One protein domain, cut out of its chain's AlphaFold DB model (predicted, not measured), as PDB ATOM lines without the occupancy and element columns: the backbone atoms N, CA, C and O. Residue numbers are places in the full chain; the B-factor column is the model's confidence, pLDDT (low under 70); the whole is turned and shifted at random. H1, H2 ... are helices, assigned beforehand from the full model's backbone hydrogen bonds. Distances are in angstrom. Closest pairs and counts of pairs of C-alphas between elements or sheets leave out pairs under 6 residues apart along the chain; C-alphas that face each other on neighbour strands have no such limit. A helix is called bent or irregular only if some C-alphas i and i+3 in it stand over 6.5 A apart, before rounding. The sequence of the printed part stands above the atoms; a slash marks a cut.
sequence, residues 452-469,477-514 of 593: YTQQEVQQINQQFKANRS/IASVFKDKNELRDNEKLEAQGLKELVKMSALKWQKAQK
ATOM      1  N   TYR A 452     231.158 133.481 262.956       77.44
ATOM      2  CA  TYR A 452     232.003 132.462 263.585       77.44
ATOM      3  C   TYR A 452     233.184 133.095 264.324       77.44
ATOM      4  O   TYR A 452     233.934 133.914 263.783       77.44
ATOM      5  N   THR A 453     233.368 132.691 265.572       79.69
ATOM      6  CA  THR A 453     234.569 132.995 266.345       79.69
ATOM      7  C   THR A 453     235.763 132.210 265.791       79.69
ATOM      8  O   THR A 453     235.620 131.165 265.156       79.69
ATOM      9  N   GLN A 454     236.985 132.690 266.034       71.69
ATOM     10  CA  GLN A 454     238.202 132.050 265.514       71.69
ATOM     11  C   GLN A 454     238.371 130.601 266.007       71.69
ATOM     12  O   GLN A 454     238.917 129.768 265.287       71.69
ATOM     13  N   GLN A 455     237.855 130.288 267.200       77.19
ATOM     14  CA  GLN A 455     237.844 128.928 267.741       77.19
ATOM     15  C   GLN A 455     236.857 128.021 266.993       77.19
ATOM     16  O   GLN A 455     237.205 126.886 266.678       77.19
ATOM     17  N   GLU A 456     235.674 128.518 266.631       72.25
ATOM     18  CA  GLU A 456     234.692 127.760 265.840       72.25
ATOM     19  C   GLU A 456     235.204 127.486 264.424       72.25
ATOM     20  O   GLU A 456     235.089 126.363 263.940       72.25
ATOM     21  N   VAL A 457     235.853 128.465 263.782       75.75
ATOM     22  CA  VAL A 457     236.488 128.266 262.465       75.75
ATOM     23  C   VAL A 457     237.575 127.187 262.537       75.75
ATOM     24  O   VAL A 457     237.652 126.321 261.664       75.75
ATOM     25  N   GLN A 458     238.398 127.188 263.592       76.00
ATOM     26  CA  GLN A 458     239.421 126.159 263.797       76.00
ATOM     27  C   GLN A 458     238.811 124.774 264.055       76.00
ATOM     28  O   GLN A 458     239.286 123.800 263.473       76.00
ATOM     29  N   GLN A 459     237.747 124.680 264.857       78.56
ATOM     30  CA  GLN A 459     237.042 123.421 265.131       78.56
ATOM     31  C   GLN A 459     236.347 122.860 263.886       78.56
ATOM     32  O   GLN A 459     236.470 121.669 263.606       78.56
ATOM     33  N   ILE A 460     235.688 123.709 263.093       74.75
ATOM     34  CA  ILE A 460     235.049 123.312 261.832       74.75
ATOM     35  C   ILE A 460     236.110 122.823 260.837       74.75
ATOM     36  O   ILE A 460     235.974 121.744 260.265       74.75
ATOM     37  N   ASN A 461     237.216 123.556 260.679       75.56
ATOM     38  CA  ASN A 461     238.312 123.134 259.803       75.56
ATOM     39  C   ASN A 461     238.995 121.841 260.299       75.56
ATOM     40  O   ASN A 461     239.438 121.035 259.482       75.56
ATOM     41  N   GLN A 462     239.067 121.604 261.613       78.00
ATOM     42  CA  GLN A 462     239.543 120.336 262.178       78.00
ATOM     43  C   GLN A 462     238.564 119.184 261.921       78.00
ATOM     44  O   GLN A 462     239.011 118.113 261.522       78.00
ATOM     45  N   GLN A 463     237.250 119.402 262.055       72.62
ATOM     46  CA  GLN A 463     236.230 118.411 261.690       72.62
ATOM     47  C   GLN A 463     236.270 118.072 260.195       72.62
ATOM     48  O   GLN A 463     236.211 116.899 259.835       72.62
ATOM     49  N   PHE A 464     236.461 119.061 259.316       70.62
ATOM     50  CA  PHE A 464     236.653 118.810 257.883       70.62
ATOM     51  C   PHE A 464     237.940 118.032 257.588       70.62
ATOM     52  O   PHE A 464     237.945 117.169 256.713       70.62
ATOM     53  N   LYS A 465     239.032 118.298 258.316       69.44
ATOM     54  CA  LYS A 465     240.278 117.521 258.196       69.44
ATOM     55  C   LYS A 465     240.129 116.092 258.725       69.44
ATOM     56  O   LYS A 465     240.694 115.191 258.118       69.44
ATOM     57  N   ALA A 466     239.370 115.886 259.800       67.38
ATOM     58  CA  ALA A 466     239.085 114.562 260.350       67.38
ATOM     59  C   ALA A 466     238.189 113.742 259.408       67.38
ATOM     60  O   ALA A 466     238.511 112.608 259.097       67.38
ATOM     61  N   ASN A 467     237.141 114.344 258.842       61.56
ATOM     62  CA  ASN A 467     236.253 113.657 257.896       61.56
ATOM     63  C   ASN A 467     236.909 113.386 256.525       61.56
ATOM     64  O   ASN A 467     236.381 112.614 255.728       61.56
ATOM     65  N   ARG A 468     238.065 114.006 256.236       58.66
ATOM     66  CA  ARG A 468     238.863 113.744 255.027       58.66
ATOM     67  C   ARG A 468     239.653 112.434 255.081       58.66
ATOM     68  O   ARG A 468     240.076 111.986 254.020       58.66
ATOM     69  N   SER A 469     239.881 111.825 256.250       51.91
ATOM     70  CA  SER A 469     240.660 110.576 256.318       51.91
ATOM     71  C   SER A 469     239.926 109.365 255.743       51.91
ATOM     72  O   SER A 469     240.578 108.395 255.362       51.91
ATOM     73  N   ILE A 477     239.893 121.904 247.811       51.56
ATOM     74  CA  ILE A 477     240.237 122.625 249.045       51.56
ATOM     75  C   ILE A 477     238.994 123.383 249.528       51.56
ATOM     76  O   ILE A 477     238.787 124.538 249.191       51.56
ATOM     77  N   ALA A 478     238.146 122.734 250.325       51.12
ATOM     78  CA  ALA A 478     237.183 123.451 251.154       51.12
ATOM     79  C   ALA A 478     237.924 124.077 252.350       51.12
ATOM     80  O   ALA A 478     238.618 123.369 253.091       51.12
ATOM     81  N   SER A 479     237.793 125.391 252.520       60.44
ATOM     82  CA  SER A 479     238.366 126.178 253.617       60.44
ATOM     83  C   SER A 479     237.333 127.193 254.115       60.44
ATOM     84  O   SER A 479     236.643 127.841 253.329       60.44
ATOM     85  N   VAL A 480     237.192 127.301 255.440       67.75
ATOM     86  CA  VAL A 480     236.311 128.286 256.087       67.75
ATOM     87  C   VAL A 480     237.134 129.503 256.503       67.75
ATOM     88  O   VAL A 480     238.162 129.343 257.165       67.75
ATOM     89  N   PHE A 481     236.661 130.697 256.137       69.00
ATOM     90  CA  PHE A 481     237.310 131.987 256.394       69.00
ATOM     91  C   PHE A 481     236.616 132.749 257.523       69.00
ATOM     92  O   PHE A 481     235.386 132.706 257.640       69.00
ATOM     93  N   LYS A 482     237.395 133.461 258.345       58.53
ATOM     94  CA  LYS A 482     236.883 134.228 259.490       58.53
ATOM     95  C   LYS A 482     236.096 135.454 259.040       58.53
ATOM     96  O   LYS A 482     235.068 135.789 259.628       58.53
ATOM     97  N   ASP A 483     236.569 136.127 257.998       70.69
ATOM     98  CA  ASP A 483     235.911 137.299 257.444       70.69
ATOM     99  C   ASP A 483     236.147 137.464 255.933       70.69
ATOM    100  O   ASP A 483     236.798 136.665 255.259       70.69
ATOM    101  N   LYS A 484     235.548 138.522 255.380       64.81
ATOM    102  CA  LYS A 484     235.588 138.831 253.948       64.81
ATOM    103  C   LYS A 484     236.967 139.311 253.473       64.81
ATOM    104  O   LYS A 484     237.214 139.284 252.269       64.81
ATOM    105  N   ASN A 485     237.825 139.793 254.368       73.00
ATOM    106  CA  ASN A 485     239.152 140.280 254.000       73.00
ATOM    107  C   ASN A 485     240.111 139.100 253.825       73.00
ATOM    108  O   ASN A 485     240.806 139.043 252.817       73.00
ATOM    109  N   GLU A 486     240.035 138.106 254.710       71.62
ATOM    110  CA  GLU A 486     240.813 136.866 254.603       71.62
ATOM    111  C   GLU A 486     240.476 136.078 253.322       71.62
ATOM    112  O   GLU A 486     241.372 135.607 252.621       71.62
ATOM    113  N   LEU A 487     239.191 136.027 252.941       72.38
ATOM    114  CA  LEU A 487     238.769 135.475 251.646       72.38
ATOM    115  C   LEU A 487     239.387 136.251 250.471       72.38
ATOM    116  O   LEU A 487     239.896 135.647 249.533       72.38
ATOM    117  N   ARG A 488     239.377 137.589 250.525       72.12
ATOM    118  CA  ARG A 488     239.921 138.439 249.452       72.12
ATOM    119  C   ARG A 488     241.426 138.293 249.282       72.12
ATOM    120  O   ARG A 488     241.908 138.383 248.156       72.12
ATOM    121  N   ASP A 489     242.171 138.118 250.366       78.94
ATOM    122  CA  ASP A 489     243.623 137.967 250.282       78.94
ATOM    123  C   ASP A 489     244.015 136.576 249.765       78.94
ATOM    124  O   ASP A 489     244.939 136.471 248.954       78.94
ATOM    125  N   ASN A 490     243.235 135.537 250.081       73.19
ATOM    126  CA  ASN A 490     243.399 134.225 249.452       73.19
ATOM    127  C   ASN A 490     242.976 134.204 247.977       73.19
ATOM    128  O   ASN A 490     243.701 133.651 247.153       73.19
ATOM    129  N   GLU A 491     241.879 134.871 247.603       72.19
ATOM    130  CA  GLU A 491     241.486 135.030 246.193       72.19
ATOM    131  C   GLU A 491     242.583 135.743 245.379       72.19
ATOM    132  O   GLU A 491     242.834 135.384 244.228       72.19
ATOM    133  N   LYS A 492     243.286 136.728 245.965       81.69
ATOM    134  CA  LYS A 492     244.436 137.382 245.313       81.69
ATOM    135  C   LYS A 492     245.611 136.423 245.110       81.69
ATOM    136  O   LYS A 492     246.221 136.458 244.040       81.69
ATOM    137  N   LEU A 493     245.932 135.592 246.103       75.75
ATOM    138  CA  LEU A 493     247.003 134.591 246.011       75.75
ATOM    139  C   LEU A 493     246.679 133.513 244.964       75.75
ATOM    140  O   LEU A 493     247.520 133.200 244.118       75.75
ATOM    141  N   GLU A 494     245.445 133.007 244.939       71.38
ATOM    142  CA  GLU A 494     245.001 132.036 243.928       71.38
ATOM    143  C   GLU A 494     244.961 132.646 242.520       71.38
ATOM    144  O   GLU A 494     245.409 132.021 241.554       71.38
ATOM    145  N   ALA A 495     244.517 133.900 242.388       71.25
ATOM    146  CA  ALA A 495     244.548 134.621 241.118       71.25
ATOM    147  C   ALA A 495     245.982 134.824 240.594       71.25
ATOM    148  O   ALA A 495     246.207 134.758 239.383       71.25
ATOM    149  N   GLN A 496     246.964 135.038 241.479       80.25
ATOM    150  CA  GLN A 496     248.380 135.073 241.096       80.25
ATOM    151  C   GLN A 496     248.865 133.703 240.599       80.25
ATOM    152  O   GLN A 496     249.506 133.640 239.548       80.25
ATOM    153  N   GLY A 497     248.489 132.610 241.269       78.25
ATOM    154  CA  GLY A 497     248.804 131.246 240.824       78.25
ATOM    155  C   GLY A 497     248.214 130.908 239.448       78.25
ATOM    156  O   GLY A 497     248.916 130.397 238.571       78.25
ATOM    157  N   LEU A 498     246.951 131.273 239.204       69.19
ATOM    158  CA  LEU A 498     246.304 131.101 237.897       69.19
ATOM    159  C   LEU A 498     246.969 131.948 236.807       69.19
ATOM    160  O   LEU A 498     247.137 131.484 235.678       69.19
ATOM    161  N   LYS A 499     247.405 133.169 237.135       80.31
ATOM    162  CA  LYS A 499     248.130 134.038 236.199       80.31
ATOM    163  C   LYS A 499     249.461 133.418 235.762       80.31
ATOM    164  O   LYS A 499     249.802 133.505 234.582       80.31
ATOM    165  N   GLU A 500     250.183 132.762 236.668       84.44
ATOM    166  CA  GLU A 500     251.419 132.040 236.335       84.44
ATOM    167  C   GLU A 500     251.153 130.770 235.506       84.44
ATOM    168  O   GLU A 500     251.849 130.522 234.518       84.44
ATOM    169  N   LEU A 501     250.086 130.019 235.800       78.50
ATOM    170  CA  LEU A 501     249.650 128.882 234.971       78.50
ATOM    171  C   LEU A 501     249.296 129.304 233.537       78.50
ATOM    172  O   LEU A 501     249.720 128.660 232.570       78.50
ATOM    173  N   VAL A 502     248.578 130.419 233.380       83.56
ATOM    174  CA  VAL A 502     248.241 130.975 232.061       83.56
ATOM    175  C   VAL A 502     249.505 131.422 231.325       83.56
ATOM    176  O   VAL A 502     249.676 131.055 230.160       83.56
ATOM    177  N   LYS A 503     250.439 132.117 231.990       88.94
ATOM    178  CA  LYS A 503     251.743 132.473 231.395       88.94
ATOM    179  C   LYS A 503     252.514 131.239 230.922       88.94
ATOM    180  O   LYS A 503     253.019 131.233 229.800       88.94
ATOM    181  N   MET A 504     252.566 130.182 231.731       86.44
ATOM    182  CA  MET A 504     253.231 128.923 231.373       86.44
ATOM    183  C   MET A 504     252.575 128.245 230.163       86.44
ATOM    184  O   MET A 504     253.273 127.765 229.265       86.44
ATOM    185  N   SER A 505     251.240 128.249 230.089       82.00
ATOM    186  CA  SER A 505     250.503 127.706 228.941       82.00
ATOM    187  C   SER A 505     250.749 128.508 227.653       82.00
ATOM    188  O   SER A 505     251.006 127.918 226.601       82.00
ATOM    189  N   ALA A 506     250.791 129.841 227.749       86.94
ATOM    190  CA  ALA A 506     251.097 130.732 226.634       86.94
ATOM    191  C   ALA A 506     252.535 130.530 226.130       86.94
ATOM    192  O   ALA A 506     252.763 130.433 224.923       86.94
ATOM    193  N   LEU A 507     253.498 130.366 227.044       92.06
ATOM    194  CA  LEU A 507     254.890 130.076 226.696       92.06
ATOM    195  C   LEU A 507     255.025 128.724 225.972       92.06
ATOM    196  O   LEU A 507     255.788 128.593 225.011       92.06
ATOM    197  N   LYS A 508     254.264 127.708 226.403       89.88
ATOM    198  CA  LYS A 508     254.221 126.386 225.758       89.88
ATOM    199  C   LYS A 508     253.618 126.466 224.353       89.88
ATOM    200  O   LYS A 508     254.168 125.871 223.427       89.88
ATOM    201  N   TRP A 509     252.547 127.239 224.181       89.88
ATOM    202  CA  TRP A 509     251.932 127.483 222.876       89.88
ATOM    203  C   TRP A 509     252.884 128.224 221.926       89.88
ATOM    204  O   TRP A 509     253.074 127.804 220.786       89.88
ATOM    205  N   GLN A 510     253.586 129.248 222.416       90.31
ATOM    206  CA  GLN A 510     254.574 129.990 221.631       90.31
ATOM    207  C   GLN A 510     255.757 129.106 221.197       90.31
ATOM    208  O   GLN A 510     256.222 129.201 220.059       90.31
ATOM    209  N   LYS A 511     256.224 128.197 222.066       91.25
ATOM    210  CA  LYS A 511     257.238 127.189 221.704       91.25
ATOM    211  C   LYS A 511     256.732 126.212 220.637       91.25
ATOM    212  O   LYS A 511     257.504 125.840 219.759       91.25
ATOM    213  N   ALA A 512     255.459 125.815 220.685       87.00
ATOM    214  CA  ALA A 512     254.862 124.944 219.671       87.00
ATOM    215  C   ALA A 512     254.748 125.635 218.299       87.00
ATOM    216  O   ALA A 512     255.037 125.009 217.283       87.00
ATOM    217  N   GLN A 513     254.411 126.929 218.270       86.25
ATOM    218  CA  GLN A 513     254.386 127.724 217.035       86.25
ATOM    219  C   GLN A 513     255.780 127.861 216.414       86.25
ATOM    220  O   GLN A 513     255.947 127.631 215.220       86.25
ATOM    221  N   LYS A 514     256.808 128.133 217.231       89.44
ATOM    222  CA  LYS A 514     258.194 128.175 216.739       89.44
ATOM    223  C   LYS A 514     258.629 126.853 216.099       89.44
ATOM    224  O   LYS A 514     259.264 126.890 215.059       89.44
TER     225      LYS A 514
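Overview. This is residues 452 to 469 and 477 to 514 of the 593 residues of an uncharacterized protein of Oxytricha trifallax (UniProt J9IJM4). A short helix, H1, and a much longer one, H2, spread apart as a loose, open V whose arms are apart, with the stretch of residues 477 to 483 running between H1 and the first residues of H2. Residues 491 to 514 of H2 stick out from the rest as a long arm, which makes most of the length. The printed part has 56 residues with two named helices, H1 then H2 along the chain, and no named strand; its class is all helix. It is extended, with a radius of gyration of the C-alphas of 17.7 A, and flat, spanning 55 by 30 by 8 A.

Along the chain. The printed part begins at Tyr 452, with its C-alpha at (232.003, 132.462, 263.585). H1 is residues 454 to 467, 20.0 A from first to last C-alpha. It begins with C-alpha 454 at (238.202, 132.050, 265.514). H2 is residues 484 to 514, 44.8 A from first to last C-alpha, and ends with C-alpha 514 at (258.194, 128.175, 216.739).

Arrangement. H1 and H2 are apart, with no C-alpha of the one within 8 A of the other. Residues 491 to 514 of H2 stand free: no C-alpha 8 or more residues away along the chain is within 10 A of them. In H1 and H2 every O i to N i+4 pair is within hydrogen-bond range. Neither helix is bent or irregular.

Size, cuts and confidence. The C-alphas of Thr 453 and Lys 514, the two farthest apart, are 55.2 A apart. Without the stretch that stands free, the body of 32 residues spans 29 by 20 by 7 A. Residues 470 to 476 are cut out, and C-alphas 469 and 477 are 14.1 A apart across the cut. The link from H1 to H2 is the link across the cut. The mean pLDDT of the printed part is 75.2; residues 465 to 469, 477 to 482, 484 and 498 are under 70.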